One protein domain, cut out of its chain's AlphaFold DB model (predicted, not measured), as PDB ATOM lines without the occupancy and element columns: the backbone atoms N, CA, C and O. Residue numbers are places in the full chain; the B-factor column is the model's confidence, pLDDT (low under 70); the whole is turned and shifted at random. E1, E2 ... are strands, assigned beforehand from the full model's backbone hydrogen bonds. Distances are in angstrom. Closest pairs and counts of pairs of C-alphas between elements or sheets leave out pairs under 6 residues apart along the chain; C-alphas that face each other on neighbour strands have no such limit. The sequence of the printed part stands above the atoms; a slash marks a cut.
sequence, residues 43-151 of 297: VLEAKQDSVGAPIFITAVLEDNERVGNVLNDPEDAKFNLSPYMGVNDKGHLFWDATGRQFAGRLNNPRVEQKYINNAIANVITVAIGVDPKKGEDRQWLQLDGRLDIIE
ATOM      1  N   VAL A  43     -29.944 -30.832  14.855       79.62
ATOM      2  CA  VAL A  43     -28.808 -31.066  15.742       79.62
ATOM      3  C   VAL A  43     -28.937 -30.147  16.955       79.62
ATOM      4  O   VAL A  43     -29.350 -28.991  16.844       79.62
ATOM      5  N   LEU A  44     -28.590 -30.658  18.135       86.75
ATOM      6  CA  LEU A  44     -28.577 -29.877  19.368       86.75
ATOM      7  C   LEU A  44     -27.178 -29.315  19.625       86.75
ATOM      8  O   LEU A  44     -26.196 -30.054  19.657       86.75
ATOM      9  N   GLU A  45     -27.093 -28.016  19.890       89.75
ATOM     10  CA  GLU A  45     -25.868 -27.345  20.328       89.75
ATOM     11  C   GLU A  45     -26.012 -26.836  21.760       89.75
ATOM     12  O   GLU A  45     -27.059 -26.311  22.134       89.75
ATOM     13  N   ALA A  46     -24.942 -26.921  22.555       91.19
ATOM     14  CA  ALA A  46     -24.901 -26.314  23.882       91.19
ATOM     15  C   ALA A  46     -24.053 -25.038  23.882       91.19
ATOM     16  O   ALA A  46     -22.941 -25.024  23.350       91.19
ATOM     17  N   LYS A  47     -24.551 -23.979  24.528       90.44
ATOM     18  CA  LYS A  47     -23.826 -22.718  24.732       90.44
ATOM     19  C   LYS A  47     -23.904 -22.252  26.177       90.44
ATOM     20  O   LYS A  47     -24.903 -22.452  26.865       90.44
ATOM     21  N   GLN A  48     -22.825 -21.613  26.612       89.69
ATOM     22  CA  GLN A  48     -22.702 -20.949  27.900       89.69
ATOM     23  C   GLN A  48     -21.764 -19.753  27.719       89.69
ATOM     24  O   GLN A  48     -20.607 -19.929  27.344       89.69
ATOM     25  N   ASP A  49     -22.264 -18.544  27.970       84.06
ATOM     26  CA  ASP A  49     -21.544 -17.305  27.629       84.06
ATOM     27  C   ASP A  49     -20.322 -17.048  28.519       84.06
ATOM     28  O   ASP A  49     -19.354 -16.408  28.112       84.06
ATOM     29  N   SER A  50     -20.358 -17.529  29.762       82.19
ATOM     30  CA  SER A  50     -19.245 -17.441  30.706       82.19
ATOM     31  C   SER A  50     -19.360 -18.512  31.788       82.19
ATOM     32  O   SER A  50     -20.418 -19.106  31.990       82.19
ATOM     33  N   VAL A  51     -18.265 -18.768  32.500       79.50
ATOM     34  CA  VAL A  51     -18.215 -19.731  33.611       79.50
ATOM     35  C   VAL A  51     -19.307 -19.414  34.641       79.50
ATOM     36  O   VAL A  51     -19.306 -18.343  35.246       79.50
ATOM     37  N   GLY A  52     -20.217 -20.363  34.865       73.25
ATOM     38  CA  GLY A  52     -21.359 -20.211  35.774       73.25
ATOM     39  C   GLY A  52     -22.578 -19.479  35.195       73.25
ATOM     40  O   GLY A  52     -23.577 -19.350  35.901       73.25
ATOM     41  N   ALA A  53     -22.539 -19.031  33.937       82.06
ATOM     42  CA  ALA A  53     -23.732 -18.560  33.238       82.06
ATOM     43  C   ALA A  53     -24.699 -19.727  32.953       82.06
ATOM     44  O   ALA A  53     -24.275 -20.891  32.957       82.06
ATOM     45  N   PRO A  54     -25.986 -19.445  32.679       82.44
ATOM     46  CA  PRO A  54     -26.924 -20.477  32.270       82.44
ATOM     47  C   PRO A  54     -26.450 -21.214  31.014       82.44
ATOM     48  O   PRO A  54     -25.845 -20.636  30.112       82.44
ATOM     49  N   ILE A  55     -26.743 -22.507  30.977       85.75
ATOM     50  CA  ILE A  55     -26.451 -23.402  29.869       85.75
ATOM     51  C   ILE A  55     -27.708 -23.488  29.017       85.75
ATOM     52  O   ILE A  55     -28.766 -23.911  29.491       85.75
ATOM     53  N   PHE A  56     -27.579 -23.105  27.753       87.12
ATOM     54  CA  PHE A  56     -28.651 -23.178  26.775       87.12
ATOM     55  C   PHE A  56     -28.396 -24.309  25.789       87.12
ATOM     56  O   PHE A  56     -27.276 -24.466  25.304       87.12
ATOM     57  N   ILE A  57     -29.450 -25.054  25.465       88.75
ATOM     58  CA  ILE A  57     -29.497 -25.922  24.291       88.75
ATOM     59  C   ILE A  57     -30.178 -25.158  23.160       88.75
ATOM     60  O   ILE A  57     -31.182 -24.490  23.393       88.75
ATOM     61  N   THR A  58     -29.634 -25.239  21.951       88.50
ATOM     62  CA  THR A  58     -30.223 -24.664  20.737       88.50
ATOM     63  C   THR A  58     -30.432 -25.763  19.705       88.50
ATOM     64  O   THR A  58     -29.506 -26.528  19.452       88.50
ATOM     65  N   ALA A  59     -31.621 -25.838  19.111       83.25
ATOM     66  CA  ALA A  59     -31.878 -26.689  17.951       83.25
ATOM     67  C   ALA A  59     -31.446 -25.975  16.655       83.25
ATOM     68  O   ALA A  59     -31.829 -24.827  16.419       83.25
ATOM     69  N   VAL A  60     -30.649 -26.646  15.823       77.81
ATOM     70  CA  VAL A  60     -30.102 -26.136  14.550       77.81
ATOM     71  C   VAL A  60     -30.391 -27.158  13.448       77.81
ATOM     72  O   VAL A  60     -30.307 -28.349  13.717       77.81
ATOM     73  N   LEU A  61     -30.759 -26.748  12.227       68.50
ATOM     74  CA  LEU A  61     -30.908 -27.701  11.111       68.50
ATOM     75  C   LEU A  61     -29.538 -28.225  10.658       68.50
ATOM     76  O   LEU A  61     -28.550 -27.494  10.728       68.50
ATOM     77  N   GLU A  62     -29.486 -29.455  10.139       65.25
ATOM     78  CA  GLU A  62     -28.247 -30.060   9.609       65.25
ATOM     79  C   GLU A  62     -27.550 -29.203   8.531       65.25
ATOM     80  O   GLU A  62     -26.321 -29.165   8.481       65.25
ATOM     81  N   ASP A  63     -28.306 -28.431   7.740       63.28
ATOM     82  CA  ASP A  63     -27.773 -27.524   6.706       63.28
ATOM     83  C   ASP A  63     -27.284 -26.166   7.254       63.28
ATOM     84  O   ASP A  63     -26.989 -25.241   6.496       63.28
ATOM     85  N   ASN A  64     -27.186 -26.021   8.581       52.69
ATOM     86  CA  ASN A  64     -26.765 -24.795   9.269       52.69
ATOM     87  C   ASN A  64     -27.699 -23.586   9.036       52.69
ATOM     88  O   ASN A  64     -27.366 -22.445   9.372       52.69
ATOM     89  N   GLU A  65     -28.889 -23.827   8.481       52.69
ATOM     90  CA  GLU A  65     -29.978 -22.862   8.466       52.69
ATOM     91  C   GLU A  65     -30.640 -22.810   9.850       52.69
ATOM     92  O   GLU A  65     -30.781 -23.811  10.562       52.69
ATOM     93  N   ARG A  66     -31.079 -21.615  10.261       48.38
ATOM     94  CA  ARG A  66     -32.031 -21.536  11.372       48.38
ATOM     95  C   ARG A  66     -33.280 -22.288  10.953       48.38
ATOM     96  O   ARG A  66     -33.641 -22.283   9.782       48.38
ATOM     97  N   VAL A  67     -33.984 -22.842  11.929       51.06
ATOM     98  CA  VAL A  67     -35.299 -23.466  11.769       51.06
ATOM     99  C   VAL A  67     -36.369 -22.437  11.332       51.06
ATOM    100  O   VAL A  67     -37.512 -22.525  11.732       51.06
ATOM    101  N   GLY A  68     -36.043 -21.427  10.523       43.59
ATOM    102  CA  GLY A  68     -36.900 -20.295  10.176       43.59
ATOM    103  C   GLY A  68     -38.160 -20.664   9.396       43.59
ATOM    104  O   GLY A  68     -39.024 -19.813   9.241       43.59
ATOM    105  N   ASN A  69     -38.292 -21.919   8.955       46.38
ATOM    106  CA  ASN A  69     -39.512 -22.423   8.324       46.38
ATOM    107  C   ASN A  69     -40.431 -23.207   9.290       46.38
ATOM    108  O   ASN A  69     -41.559 -23.502   8.914       46.38
ATOM    109  N   VAL A  70     -39.988 -23.539  10.517       53.31
ATOM    110  CA  VAL A  70     -40.789 -24.284  11.526       53.31
ATOM    111  C   VAL A  70     -40.824 -23.575  12.895       53.31
ATOM    112  O   VAL A  70     -41.846 -23.581  13.575       53.31
ATOM    113  N   LEU A  71     -39.735 -22.906  13.284       57.16
ATOM    114  CA  LEU A  71     -39.599 -22.040  14.455       57.16
ATOM    115  C   LEU A  71     -39.441 -20.597  13.960       57.16
ATOM    116  O   LEU A  71     -38.387 -20.201  13.459       57.16
ATOM    117  N   ASN A  72     -40.511 -19.815  14.082       58.91
ATOM    118  CA  ASN A  72     -40.571 -18.452  13.548       58.91
ATOM    119  C   ASN A  72     -39.607 -17.481  14.261       58.91
ATOM    120  O   ASN A  72     -39.203 -16.480  13.667       58.91
ATOM    121  N   ASP A  73     -39.227 -17.766  15.513       70.00
ATOM    122  CA  ASP A  73     -38.298 -16.968  16.319       70.00
ATOM    123  C   ASP A  73     -37.034 -17.785  16.671       70.00
ATOM    124  O   ASP A  73     -37.136 -18.906  17.173       70.00
ATOM    125  N   PRO A  74     -35.815 -17.250  16.467       72.81
ATOM    126  CA  PRO A  74     -34.585 -17.870  16.959       72.81
ATOM    127  C   PRO A  74     -34.570 -18.197  18.459       72.81
ATOM    128  O   PRO A  74     -33.833 -19.092  18.871       72.81
ATOM    129  N   GLU A  75     -35.330 -17.471  19.279       77.06
ATOM    130  CA  GLU A  75     -35.471 -17.757  20.708       77.06
ATOM    131  C   GLU A  75     -36.345 -18.986  20.977       77.06
ATOM    132  O   GLU A  75     -36.111 -19.688  21.960       77.06
ATOM    133  N   ASP A  76     -37.270 -19.325  20.075       76.88
ATOM    134  CA  ASP A  76     -38.065 -20.551  20.179       76.88
ATOM    135  C   ASP A  76     -37.187 -21.798  19.978       76.88
ATOM    136  O   ASP A  76     -37.488 -22.863  20.506       76.88
ATOM    137  N   ALA A  77     -36.047 -21.676  19.292       80.06
ATOM    138  CA  ALA A  77     -35.068 -22.756  19.152       80.06
ATOM    139  C   ALA A  77     -34.178 -22.951  20.387       80.06
ATOM    140  O   ALA A  77     -33.422 -23.924  20.436       80.06
ATOM    141  N   LYS A  78     -34.237 -22.046  21.374       84.19
ATOM    142  CA  LYS A  78     -33.385 -22.071  22.566       84.19
ATOM    143  C   LYS A  78     -34.135 -22.570  23.794       84.19
ATOM    144  O   LYS A  78     -35.260 -22.175  24.096       84.19
ATOM    145  N   PHE A  79     -33.445 -23.374  24.590       83.19
ATOM    146  CA  PHE A  79     -33.945 -23.890  25.852       83.19
ATOM    147  C   PHE A  79     -32.914 -23.710  26.966       83.19
ATOM    148  O   PHE A  79     -31.788 -24.196  26.865       83.19
ATOM    149  N   ASN A  80     -33.294 -23.020  28.045       82.62
ATOM    150  CA  ASN A  80     -32.449 -22.878  29.230       82.62
ATOM    151  C   ASN A  80     -32.485 -24.171  30.051       82.62
ATOM    152  O   ASN A  80     -33.477 -24.456  30.723       82.62
ATOM    153  N   LEU A  81     -31.394 -24.932  30.007       83.25
ATOM    154  CA  LEU A  81     -31.303 -26.241  30.638       83.25
ATOM    155  C   LEU A  81     -30.910 -26.159  32.119       83.25
ATOM    156  O   LEU A  81     -31.293 -27.029  32.896       83.25
ATOM    157  N   SER A  82     -30.204 -25.107  32.540       80.94
ATOM    158  CA  SER A  82     -29.660 -24.987  33.903       80.94
ATOM    159  C   SER A  82     -30.657 -25.202  35.049       80.94
ATOM    160  O   SER A  82     -30.269 -25.849  36.019       80.94
ATOM    161  N   PRO A  83     -31.915 -24.716  34.998       75.00
ATOM    162  CA  PRO A  83     -32.889 -24.959  36.065       75.00
ATOM    163  C   PRO A  83     -33.261 -26.433  36.246       75.00
ATOM    164  O   PRO A  83     -33.824 -26.785  37.277       75.00
ATOM    165  N   TYR A  84     -32.974 -27.265  35.244       79.06
ATOM    166  CA  TYR A  84     -33.337 -28.677  35.190       79.06
ATOM    167  C   TYR A  84     -32.140 -29.607  35.411       79.06
ATOM    168  O   TYR A  84     -32.256 -30.821  35.246       79.06
ATOM    169  N   MET A  85     -30.978 -29.049  35.762       80.00
ATOM    170  CA  MET A  85     -29.745 -29.791  36.005       80.00
ATOM    171  C   MET A  85     -29.414 -29.779  37.494       80.00
ATOM    172  O   MET A  85     -29.165 -28.723  38.076       80.00
ATOM    173  N   GLY A  86     -29.355 -30.967  38.088       81.56
ATOM    174  CA  GLY A  86     -28.908 -31.174  39.460       81.56
ATOM    175  C   GLY A  86     -27.661 -32.044  39.510       81.56
ATOM    176  O   GLY A  86     -27.412 -32.851  38.616       81.56
ATOM    177  N   VAL A  87     -26.882 -31.904  40.578       82.56
ATOM    178  CA  VAL A  87     -25.755 -32.793  40.880       82.56
ATOM    179  C   VAL A  87     -25.988 -33.374  42.262       82.56
ATOM    180  O   VAL A  87     -26.266 -32.635  43.206       82.56
ATOM    181  N   ASN A  88     -25.949 -34.698  42.372       81.88
ATOM    182  CA  ASN A  88     -26.175 -35.370  43.648       81.88
ATOM    183  C   ASN A  88     -24.907 -35.368  44.521       81.88
ATOM    184  O   ASN A  88     -23.828 -34.991  44.070       81.88
ATOM    185  N   ASP A  89     -25.016 -35.861  45.757       79.31
ATOM    186  CA  ASP A  89     -23.899 -35.905  46.720       79.31
ATOM    187  C   ASP A  89     -22.690 -36.732  46.242       79.31
ATOM    188  O   ASP A  89     -21.596 -36.617  46.790       79.31
ATOM    189  N   LYS A  90     -22.873 -37.574  45.217       79.62
ATOM    190  CA  LYS A  90     -21.808 -38.370  44.586       79.62
ATOM    191  C   LYS A  90     -21.157 -37.659  43.397       79.62
ATOM    192  O   LYS A  90     -20.299 -38.246  42.750       79.62
ATOM    193  N   GLY A  91     -21.572 -36.432  43.089       77.75
ATOM    194  CA  GLY A  91     -21.078 -35.681  41.943       77.75
ATOM    195  C   GLY A  91     -21.698 -36.100  40.612       77.75
ATOM    196  O   GLY A  91     -21.200 -35.673  39.583       77.75
ATOM    197  N   HIS A  92     -22.762 -36.910  40.583       83.81
ATOM    198  CA  HIS A  92     -23.400 -37.307  39.322       83.81
ATOM    199  C   HIS A  92     -24.485 -36.315  38.911       83.81
ATOM    200  O   HIS A  92     -25.316 -35.910  39.730       83.81
ATOM    201  N   LEU A  93     -24.504 -35.992  37.622       87.44
ATOM    202  CA  LEU A  93     -25.501 -35.127  37.005       87.44
ATOM    203  C   LEU A  93     -26.839 -35.864  36.819       87.44
ATOM    204  O   LEU A  93     -26.860 -37.030  36.427       87.44
ATOM    205  N   PHE A  94     -27.956 -35.188  37.078       84.81
ATOM    206  CA  PHE A  94     -29.303 -35.727  36.888       84.81
ATOM    207  C   PHE A  94     -30.315 -34.636  36.498       84.81
ATOM    208  O   PHE A  94     -30.060 -33.443  36.667       84.81
ATOM    209  N   TRP A  95     -31.472 -35.061  35.979       79.62
ATOM    210  CA  TRP A  95     -32.613 -34.189  35.690       79.62
ATOM    211  C   TRP A  95     -33.300 -33.765  36.993       79.62
ATOM    212  O   TRP A  95     -33.964 -34.580  37.634       79.62
ATOM    213  N   ASP A  96     -33.154 -32.501  37.376       72.75
ATOM    214  CA  ASP A  96     -33.758 -31.944  38.586       72.75
ATOM    215  C   ASP A  96     -35.079 -31.231  38.264       72.75
ATOM    216  O   ASP A  96     -35.110 -30.186  37.620       72.75
ATOM    217  N   ALA A  97     -36.193 -31.793  38.731       63.91
ATOM    218  CA  ALA A  97     -37.524 -31.205  38.563       63.91
ATOM    219  C   ALA A  97     -37.872 -30.159  39.643       63.91
ATOM    220  O   ALA A  97     -38.935 -29.542  39.593       63.91
ATOM    221  N   THR A  98     -37.009 -29.958  40.644       57.59
ATOM    222  CA  THR A  98     -37.274 -29.046  41.766       57.59
ATOM    223  C   THR A  98     -36.998 -27.582  41.426       57.59
ATOM    224  O   THR A  98     -37.423 -26.691  42.165       57.59
ATOM    225  N   GLY A  99     -36.291 -27.315  40.322       50.25
ATOM    226  CA  GLY A  99     -35.926 -25.963  39.896       50.25
ATOM    227  C   GLY A  99     -34.907 -25.275  40.809       50.25
ATOM    228  O   GLY A  99     -34.707 -24.062  40.697       50.25
ATOM    229  N   ARG A 100     -34.283 -26.010  41.740       53.28
ATOM    230  CA  ARG A 100     -33.199 -25.496  42.577       53.28
ATOM    231  C   ARG A 100     -31.930 -25.468  41.736       53.28
ATOM    232  O   ARG A 100     -31.442 -26.507  41.314       53.28
ATOM    233  N   GLN A 101     -31.379 -24.279  41.499       54.75
ATOM    234  CA  GLN A 101     -30.087 -24.193  40.826       54.75
ATOM    235  C   GLN A 101     -29.018 -24.860  41.688       54.75
ATOM    236  O   GLN A 101     -28.819 -24.497  42.850       54.75
ATOM    237  N   PHE A 102     -28.321 -25.828  41.099       64.25
ATOM    238  CA  PHE A 102     -27.117 -26.382  41.687       64.25
ATOM    239  C   PHE A 102     -26.105 -25.251  41.935       64.25
ATOM    240  O   PHE A 102     -25.742 -24.518  41.019       64.25
ATOM    241  N   ALA A 103     -25.662 -25.097  43.186       56.72
ATOM    242  CA  ALA A 103     -24.755 -24.016  43.584       56.72
ATOM    243  C   ALA A 103     -23.310 -24.217  43.084       56.72
ATOM    244  O   ALA A 103     -22.506 -23.283  43.113       56.72
ATOM    245  N   GLY A 104     -22.955 -25.429  42.645       62.66
ATOM    246  CA  GLY A 104     -21.658 -25.697  42.036       62.66
ATOM    247  C   GLY A 104     -21.598 -25.223  40.582       62.66
ATOM    248  O   GLY A 104     -22.600 -25.146  39.875       62.66
ATOM    249  N   ARG A 105     -20.391 -24.893  40.114       72.31
ATOM    250  CA  ARG A 105     -20.186 -24.379  38.754       72.31
ATOM    251  C   ARG A 105     -20.152 -25.526  37.741       72.31
ATOM    252  O   ARG A 105     -19.155 -26.245  37.677       72.31
ATOM    253  N   LEU A 106     -21.214 -25.650  36.945       82.94
ATOM    254  CA  LEU A 106     -21.227 -26.443  35.713       82.94
ATOM    255  C   LEU A 106     -20.624 -25.611  34.583       82.94
ATOM    256  O   LEU A 106     -21.072 -24.486  34.356       82.94
ATOM    257  N   ASN A 107     -19.620 -26.141  33.885       85.88
ATOM    258  CA  ASN A 107     -18.927 -25.403  32.827       85.88
ATOM    259  C   ASN A 107     -18.648 -26.250  31.589       85.88
ATOM    260  O   ASN A 107     -18.729 -27.478  31.622       85.88
ATOM    261  N   ASN A 108     -18.249 -25.572  30.514       88.06
ATOM    262  CA  ASN A 108     -17.792 -26.178  29.265       88.06
ATOM    263  C   ASN A 108     -18.793 -27.195  28.685       88.06
ATOM    264  O   ASN A 108     -18.386 -28.326  28.375       88.06
ATOM    265  N   PRO A 109     -20.084 -26.817  28.553       92.25
ATOM    266  CA  PRO A 109     -21.103 -27.723  28.058       92.25
ATOM    267  C   PRO A 109     -20.848 -28.085  26.597       92.25
ATOM    268  O   PRO A 109     -20.440 -27.244  25.794       92.25
ATOM    269  N   ARG A 110     -21.095 -29.348  26.254       92.19
ATOM    270  CA  ARG A 110     -21.037 -29.864  24.883       92.19
ATOM    271  C   ARG A 110     -22.155 -30.867  24.680       92.19
ATOM    272  O   ARG A 110     -22.420 -31.654  25.583       92.19
ATOM    273  N   VAL A 111     -22.787 -30.844  23.513       91.94
ATOM    274  CA  VAL A 111     -23.652 -31.946  23.089       91.94
ATOM    275  C   VAL A 111     -22.789 -32.966  22.363       91.94
ATOM    276  O   VAL A 111     -21.963 -32.608  21.528       91.94
ATOM    277  N   GLU A 112     -22.957 -34.231  22.721       91.38
ATOM    278  CA  GLU A 112     -22.220 -35.362  22.169       91.38
ATOM    279  C   GLU A 112     -23.187 -36.529  21.952       91.38
ATOM    280  O   GLU A 112     -24.213 -36.639  22.624       91.38
ATOM    281  N   GLN A 113     -22.843 -37.435  21.042       89.44
ATOM    282  CA  GLN A 113     -23.563 -38.692  20.869       89.44
ATOM    283  C   GLN A 113     -22.873 -39.801  21.665       89.44
ATOM    284  O   GLN A 113     -21.651 -39.958  21.603       89.44
ATOM    285  N   LYS A 114     -23.647 -40.590  22.413       89.69
ATOM    286  CA  LYS A 114     -23.159 -41.766  23.148       89.69
ATOM    287  C   LYS A 114     -24.012 -42.989  22.850       89.69
ATOM    288  O   LYS A 114     -25.211 -42.877  22.626       89.69
ATOM    289  N   TYR A 115     -23.395 -44.166  22.885       88.88
ATOM    290  CA  TYR A 115     -24.110 -45.433  22.760       88.88
ATOM    291  C   TYR A 115     -24.677 -45.846  24.126       88.88
ATOM    292  O   TYR A 115     -23.919 -46.163  25.044       88.88
ATOM    293  N   ILE A 116     -26.000 -45.799  24.277       81.50
ATOM    294  CA  ILE A 116     -26.732 -46.051  25.525       81.50
ATOM    295  C   ILE A 116     -27.874 -47.024  25.225       81.50
ATOM    296  O   ILE A 116     -28.627 -46.822  24.279       81.50
ATOM    297  N   ASN A 117     -28.024 -48.083  26.026       84.25
ATOM    298  CA  ASN A 117     -29.112 -49.067  25.888       84.25
ATOM    299  C   ASN A 117     -29.298 -49.590  24.451       84.25
ATOM    300  O   ASN A 117     -30.417 -49.742  23.971       84.25
ATOM    301  N   ASN A 118     -28.183 -49.880  23.775       84.50
ATOM    302  CA  ASN A 118     -28.161 -50.407  22.410       84.50
ATOM    303  C   ASN A 118     -28.645 -49.426  21.315       84.50
ATOM    304  O   ASN A 118     -28.949 -49.856  20.201       84.50
ATOM    305  N   ALA A 119     -28.684 -48.122  21.610       80.06
ATOM    306  CA  ALA A 119     -29.019 -47.048  20.678       80.06
ATOM    307  C   ALA A 119     -28.029 -45.874  20.798       80.06
ATOM    308  O   ALA A 119     -27.378 -45.693  21.827       80.06
ATOM    309  N   ILE A 120     -27.898 -45.073  19.739       82.88
ATOM    310  CA  ILE A 120     -27.184 -43.790  19.807       82.88
ATOM    311  C   ILE A 120     -28.127 -42.775  20.449       82.88
ATOM    312  O   ILE A 120     -29.281 -42.686  20.039       82.88
ATOM    313  N   ALA A 121     -27.637 -42.034  21.440       84.06
ATOM    314  CA  ALA A 121     -28.398 -41.005  22.128       84.06
ATOM    315  C   ALA A 121     -27.620 -39.687  22.234       84.06
ATOM    316  O   ALA A 121     -26.406 -39.696  22.468       84.06
ATOM    317  N   ASN A 122     -28.322 -38.560  22.123       88.38
ATOM    318  CA  ASN A 122     -27.766 -37.242  22.406       88.38
ATOM    319  C   ASN A 122     -27.658 -37.034  23.917       88.38
ATOM    320  O   ASN A 122     -28.618 -37.208  24.679       88.38
ATOM    321  N   VAL A 123     -26.477 -36.617  24.356       91.00
ATOM    322  CA  VAL A 123     -26.200 -36.264  25.745       91.00
ATOM    323  C   VAL A 123     -25.597 -34.872  25.813       91.00
ATOM    324  O   VAL A 123     -24.840 -34.471  24.930       91.00
ATOM    325  N   ILE A 124     -25.876 -34.145  26.891       92.44
ATOM    326  CA  ILE A 124     -25.056 -32.998  27.273       92.44
ATOM    327  C   ILE A 124     -23.961 -33.475  28.224       92.44
ATOM    328  O   ILE A 124     -24.259 -34.119  29.225       92.44
ATOM    329  N   THR A 125     -22.711 -33.134  27.933       92.94
ATOM    330  CA  THR A 125     -21.554 -33.329  28.809       92.94
ATOM    331  C   THR A 125     -21.142 -31.979  29.403       92.94
ATOM    332  O   THR A 125     -20.973 -31.006  28.669       92.94
ATOM    333  N   VAL A 126     -20.941 -31.911  30.722       90.81
ATOM    334  CA  VAL A 126     -20.489 -30.710  31.453       90.81
ATOM    335  C   VAL A 126     -19.368 -31.059  32.427       90.81
ATOM    336  O   VAL A 126     -19.330 -32.160  32.974       90.81
ATOM    337  N   ALA A 127     -18.468 -30.109  32.668       88.06
ATOM    338  CA  ALA A 127     -17.466 -30.205  33.722       88.06
ATOM    339  C   ALA A 127     -18.069 -29.797  35.075       88.06
ATOM    340  O   ALA A 127     -18.678 -28.726  35.185       88.06
ATOM    341  N   ILE A 128     -17.873 -30.630  36.097       81.88
ATOM    342  CA  ILE A 128     -18.287 -30.388  37.481       81.88
ATOM    343  C   ILE A 128     -17.038 -30.121  38.319       81.88
ATOM    344  O   ILE A 128     -16.321 -31.033  38.720       81.88
ATOM    345  N   GLY A 129     -16.778 -28.843  38.596       67.12
ATOM    346  CA  GLY A 129     -15.557 -28.436  39.292       67.12
ATOM    347  C   GLY A 129     -14.285 -28.615  38.451       67.12
ATOM    348  O   GLY A 129     -14.290 -29.182  37.362       67.12
ATOM    349  N   VAL A 130     -13.178 -28.065  38.947       56.94
ATOM    350  CA  VAL A 130     -11.853 -28.193  38.327       56.94
ATOM    351  C   VAL A 130     -10.936 -28.802  39.379       56.94
ATOM    352  O   VAL A 130     -10.625 -28.132  40.363       56.94
ATOM    353  N   ASP A 131     -10.523 -30.060  39.201       58.12
ATOM    354  CA  ASP A 131      -9.429 -30.640  39.986       58.12
ATOM    355  C   ASP A 131      -8.105 -30.328  39.259       58.12
ATOM    356  O   ASP A 131      -7.860 -30.863  38.173       58.12
ATOM    357  N   PRO A 132      -7.217 -29.490  39.834       53.78
ATOM    358  CA  PRO A 132      -5.957 -29.104  39.198       53.78
ATOM    359  C   PRO A 132      -5.015 -30.280  38.893       53.78
ATOM    360  O   PRO A 132      -4.079 -30.115  38.115       53.78
ATOM    361  N   LYS A 133      -5.214 -31.444  39.526       57.47
ATOM    362  CA  LYS A 133      -4.360 -32.634  39.383       57.47
ATOM    363  C   LYS A 133      -4.993 -33.748  38.550       57.47
ATOM    364  O   LYS A 133      -4.250 -34.569  38.018       57.47
ATOM    365  N   LYS A 134      -6.327 -33.807  38.452       59.59
ATOM    366  CA  LYS A 134      -7.062 -34.872  37.735       59.59
ATOM    367  C   LYS A 134      -7.712 -34.427  36.423       59.59
ATOM    368  O   LYS A 134      -8.160 -35.284  35.667       59.59
ATOM    369  N   GLY A 135      -7.726 -33.127  36.129       64.00
ATOM    370  CA  GLY A 135      -8.460 -32.577  34.991       64.00
ATOM    371  C   GLY A 135      -9.927 -32.300  35.334       64.00
ATOM    372  O   GLY A 135     -10.321 -32.292  36.499       64.00
ATOM    373  N   GLU A 136     -10.735 -32.018  34.313       69.88
ATOM    374  CA  GLU A 136     -12.172 -31.770  34.472       69.88
ATOM    375  C   GLU A 136     -12.916 -33.088  34.739       69.88
ATOM    376  O   GLU A 136     -12.898 -33.980  33.889       69.88
ATOM    377  N   ASP A 137     -13.602 -33.208  35.880       78.69
ATOM    378  CA  ASP A 137     -14.573 -34.289  36.087       78.69
ATOM    379  C   ASP A 137     -15.803 -33.993  35.227       78.69
ATOM    380  O   ASP A 137     -16.504 -32.997  35.433       78.69
ATOM    381  N   ARG A 138     -16.019 -34.815  34.198       87.06
ATOM    382  CA  ARG A 138     -17.087 -34.619  33.224       87.06
ATOM    383  C   ARG A 138     -18.218 -35.592  33.475       87.06
ATOM    384  O   ARG A 138     -18.063 -36.803  33.338       87.06
ATOM    385  N   GLN A 139     -19.386 -35.029  33.738       90.75
ATOM    386  CA  GLN A 139     -20.630 -35.771  33.840       90.75
ATOM    387  C   GLN A 139     -21.508 -35.485  32.636       90.75
ATOM    388  O   GLN A 139     -21.339 -34.480  31.945       90.75
ATOM    389  N   TRP A 140     -22.449 -36.385  32.382       91.50
ATOM    390  CA  TRP A 140     -23.340 -36.273  31.243       91.50
ATOM    391  C   TRP A 140     -24.787 -36.573  31.621       91.50
ATOM    392  O   TRP A 140     -25.055 -37.261  32.602       91.50
ATOM    393  N   LEU A 141     -25.710 -36.035  30.828       89.81
ATOM    394  CA  LEU A 141     -27.148 -36.209  30.980       89.81
ATOM    395  C   LEU A 141     -27.766 -36.497  29.613       89.81
ATOM    396  O   LEU A 141     -27.515 -35.763  28.658       89.81
ATOM    397  N   GLN A 142     -28.560 -37.563  29.514       89.00
ATOM    398  CA  GLN A 142     -29.270 -37.896  28.281       89.00
ATOM    399  C   GLN A 142     -30.372 -36.868  28.008       89.00
ATOM    400  O   GLN A 142     -31.202 -36.600  28.881       89.00
ATOM    401  N   LEU A 143     -30.343 -36.290  26.806       85.88
ATOM    402  CA  LEU A 143     -31.299 -35.286  26.340       85.88
ATOM    403  C   LEU A 143     -32.504 -35.938  25.660       85.88
ATOM    404  O   LEU A 143     -33.635 -35.482  25.839       85.88
ATOM    405  N   ASP A 144     -32.265 -37.027  24.928       79.00
ATOM    406  CA  ASP A 144     -33.312 -37.743  24.206       79.00
ATOM    407  C   ASP A 144     -34.396 -38.268  25.150       79.00
ATOM    408  O   ASP A 144     -34.120 -38.771  26.242       79.00
ATOM    409  N   GLY A 145     -35.652 -38.142  24.719       71.50
ATOM    410  CA  GLY A 145     -36.826 -38.509  25.513       71.50
ATOM    411  C   GLY A 145     -37.221 -37.474  26.572       71.50
ATOM    412  O   GLY A 145     -38.307 -37.590  27.139       71.50
ATOM    413  N   ARG A 146     -36.391 -36.451  26.814       75.06
ATOM    414  CA  ARG A 146     -36.669 -35.344  27.739       75.06
ATOM    415  C   ARG A 146     -36.760 -33.992  27.055       75.06
ATOM    416  O   ARG A 146     -37.605 -33.211  27.464       75.06
ATOM    417  N   LEU A 147     -35.935 -33.710  26.051       77.00
ATOM    418  CA  LEU A 147     -36.092 -32.545  25.182       77.00
ATOM    419  C   LEU A 147     -36.802 -32.950  23.895       77.00
ATOM    420  O   LEU A 147     -36.546 -34.024  23.355       77.00
ATOM    421  N   ASP A 148     -37.697 -32.087  23.438       74.69
ATOM    422  CA  ASP A 148     -38.437 -32.258  22.194       74.69
ATOM    423  C   ASP A 148     -38.797 -30.879  21.632       74.69
ATOM    424  O   ASP A 148     -38.779 -29.869  22.350       74.69
ATOM    425  N   ILE A 149     -39.147 -30.830  20.354       73.44
ATOM    426  CA  ILE A 149     -39.824 -29.657  19.824       73.44
ATOM    427  C   ILE A 149     -41.297 -29.784  20.218       73.44
ATOM    428  O   ILE A 149     -42.013 -30.699  19.815       73.44
ATOM    429  N   ILE A 150     -41.736 -28.873  21.074       66.06
ATOM    430  CA  ILE A 150     -43.080 -28.839  21.624       66.06
ATOM    431  C   ILE A 150     -43.831 -27.657  21.039       66.06
ATOM    432  O   ILE A 150     -43.274 -26.593  20.783       66.06
ATOM    433  N   GLU A 151     -45.133 -27.813  20.885       64.25
ATOM    434  CA  GLU A 151     -45.985 -26.655  20.685       64.25
ATOM    435  C   GLU A 151     -46.192 -25.971  22.062       64.25
ATOM    436  O   GLU A 151     -46.331 -26.606  23.110       64.25
TER     437      GLU A 151
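Overview. This is residues 43 to 151 of the 297 residues of the protein "DUF2235 domain-containing protein" of Thanatephorus cucumeris (strain AG1-IB / isolate 7/3/14) (UniProt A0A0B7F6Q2). The strands form one curved row, E3 E2 E1 E6 E7 E8 E5 E4, curled like a loose, unclosed barrel: two three-stranded sheets meet side by side through E1 and E6, and the hairpin E4 and E5 sits beside E8. The turn of the long hairpin E6 and E7, at Asn 117 and Asn 118, reaches away from the rest, and E9 runs off at another side. The 109 printed residues hold nine named strands, E1 to E9 in order, and no named helix; the class is all strand, though only 51 residues are in named elements. Both three-stranded sheets, E1 E2 E3 and E6 E7 E8, are antiparallel meanders, each strand the antiparallel neighbour of the one before. The whole is compact, with a radius of gyration of the C-alphas of 14.6 A and spans of 47 by 33 by 27 A.

Along the chain. Find C-alpha 43 at (-28.808, -31.066, 15.742), where E1, residues 43 to 47, begins; E2, residues 56 to 61, is 16.5 A long. Next come E3, residues 78 to 80, E4, residues 85 to 87, and E5, residues 93 to 95. Look for C-alpha 106 at (-21.227, -26.443, 35.713): from there E6 runs 22.8 A to residue 116, bending by 77 degrees at residue 109. E7, residues 119 to 128, spans 26.0 A and bends by 54 degrees at residue 122. E8, residues 138 to 142, is 13.5 A long, and E9, residues 147 to 151, ends at (-45.985, -26.655, 20.685).

Arrangement. In the first sheet, look at hairpin E1 and E2, where N 45 and O 58 are 2.9 A apart, within hydrogen-bond range. In hairpin E2 and E3, N 79 and O 57 are 2.8 A apart, also within range. E1 has 8 pairs of C-alphas within 8 A of E6, the closest those of Ala 46 and Arg 110, 5.3 A. The sheet E6 E7 E8 is strongly twisted; in hairpin E6 and E7, N 112 and O 123 are within hydrogen-bond range at 2.9 A, and in hairpin E7 and E8, N 124 and O 141 are within hydrogen-bond range at 2.9 A. The closest C-alphas of E5 and E8 are those of Leu 93 and Gln 139, 5.8 A; in hairpin E4 and E5, N 86 and O 94 are within range at 2.9 A. E3 and E4 are apart, and E9 pairs with no named strand.

Size, cuts and confidence. The two C-alphas farthest apart, those of Asn 69 and Lys 133, are 48.0 A apart. The printed part has no cut; the link E2 to E3, residues 62 to 77, is long. Confidence is under 70 at residues 61 to 72, 97 to 104, 129 to 136 and 150 to 151; the mean pLDDT of the printed part is 76.4.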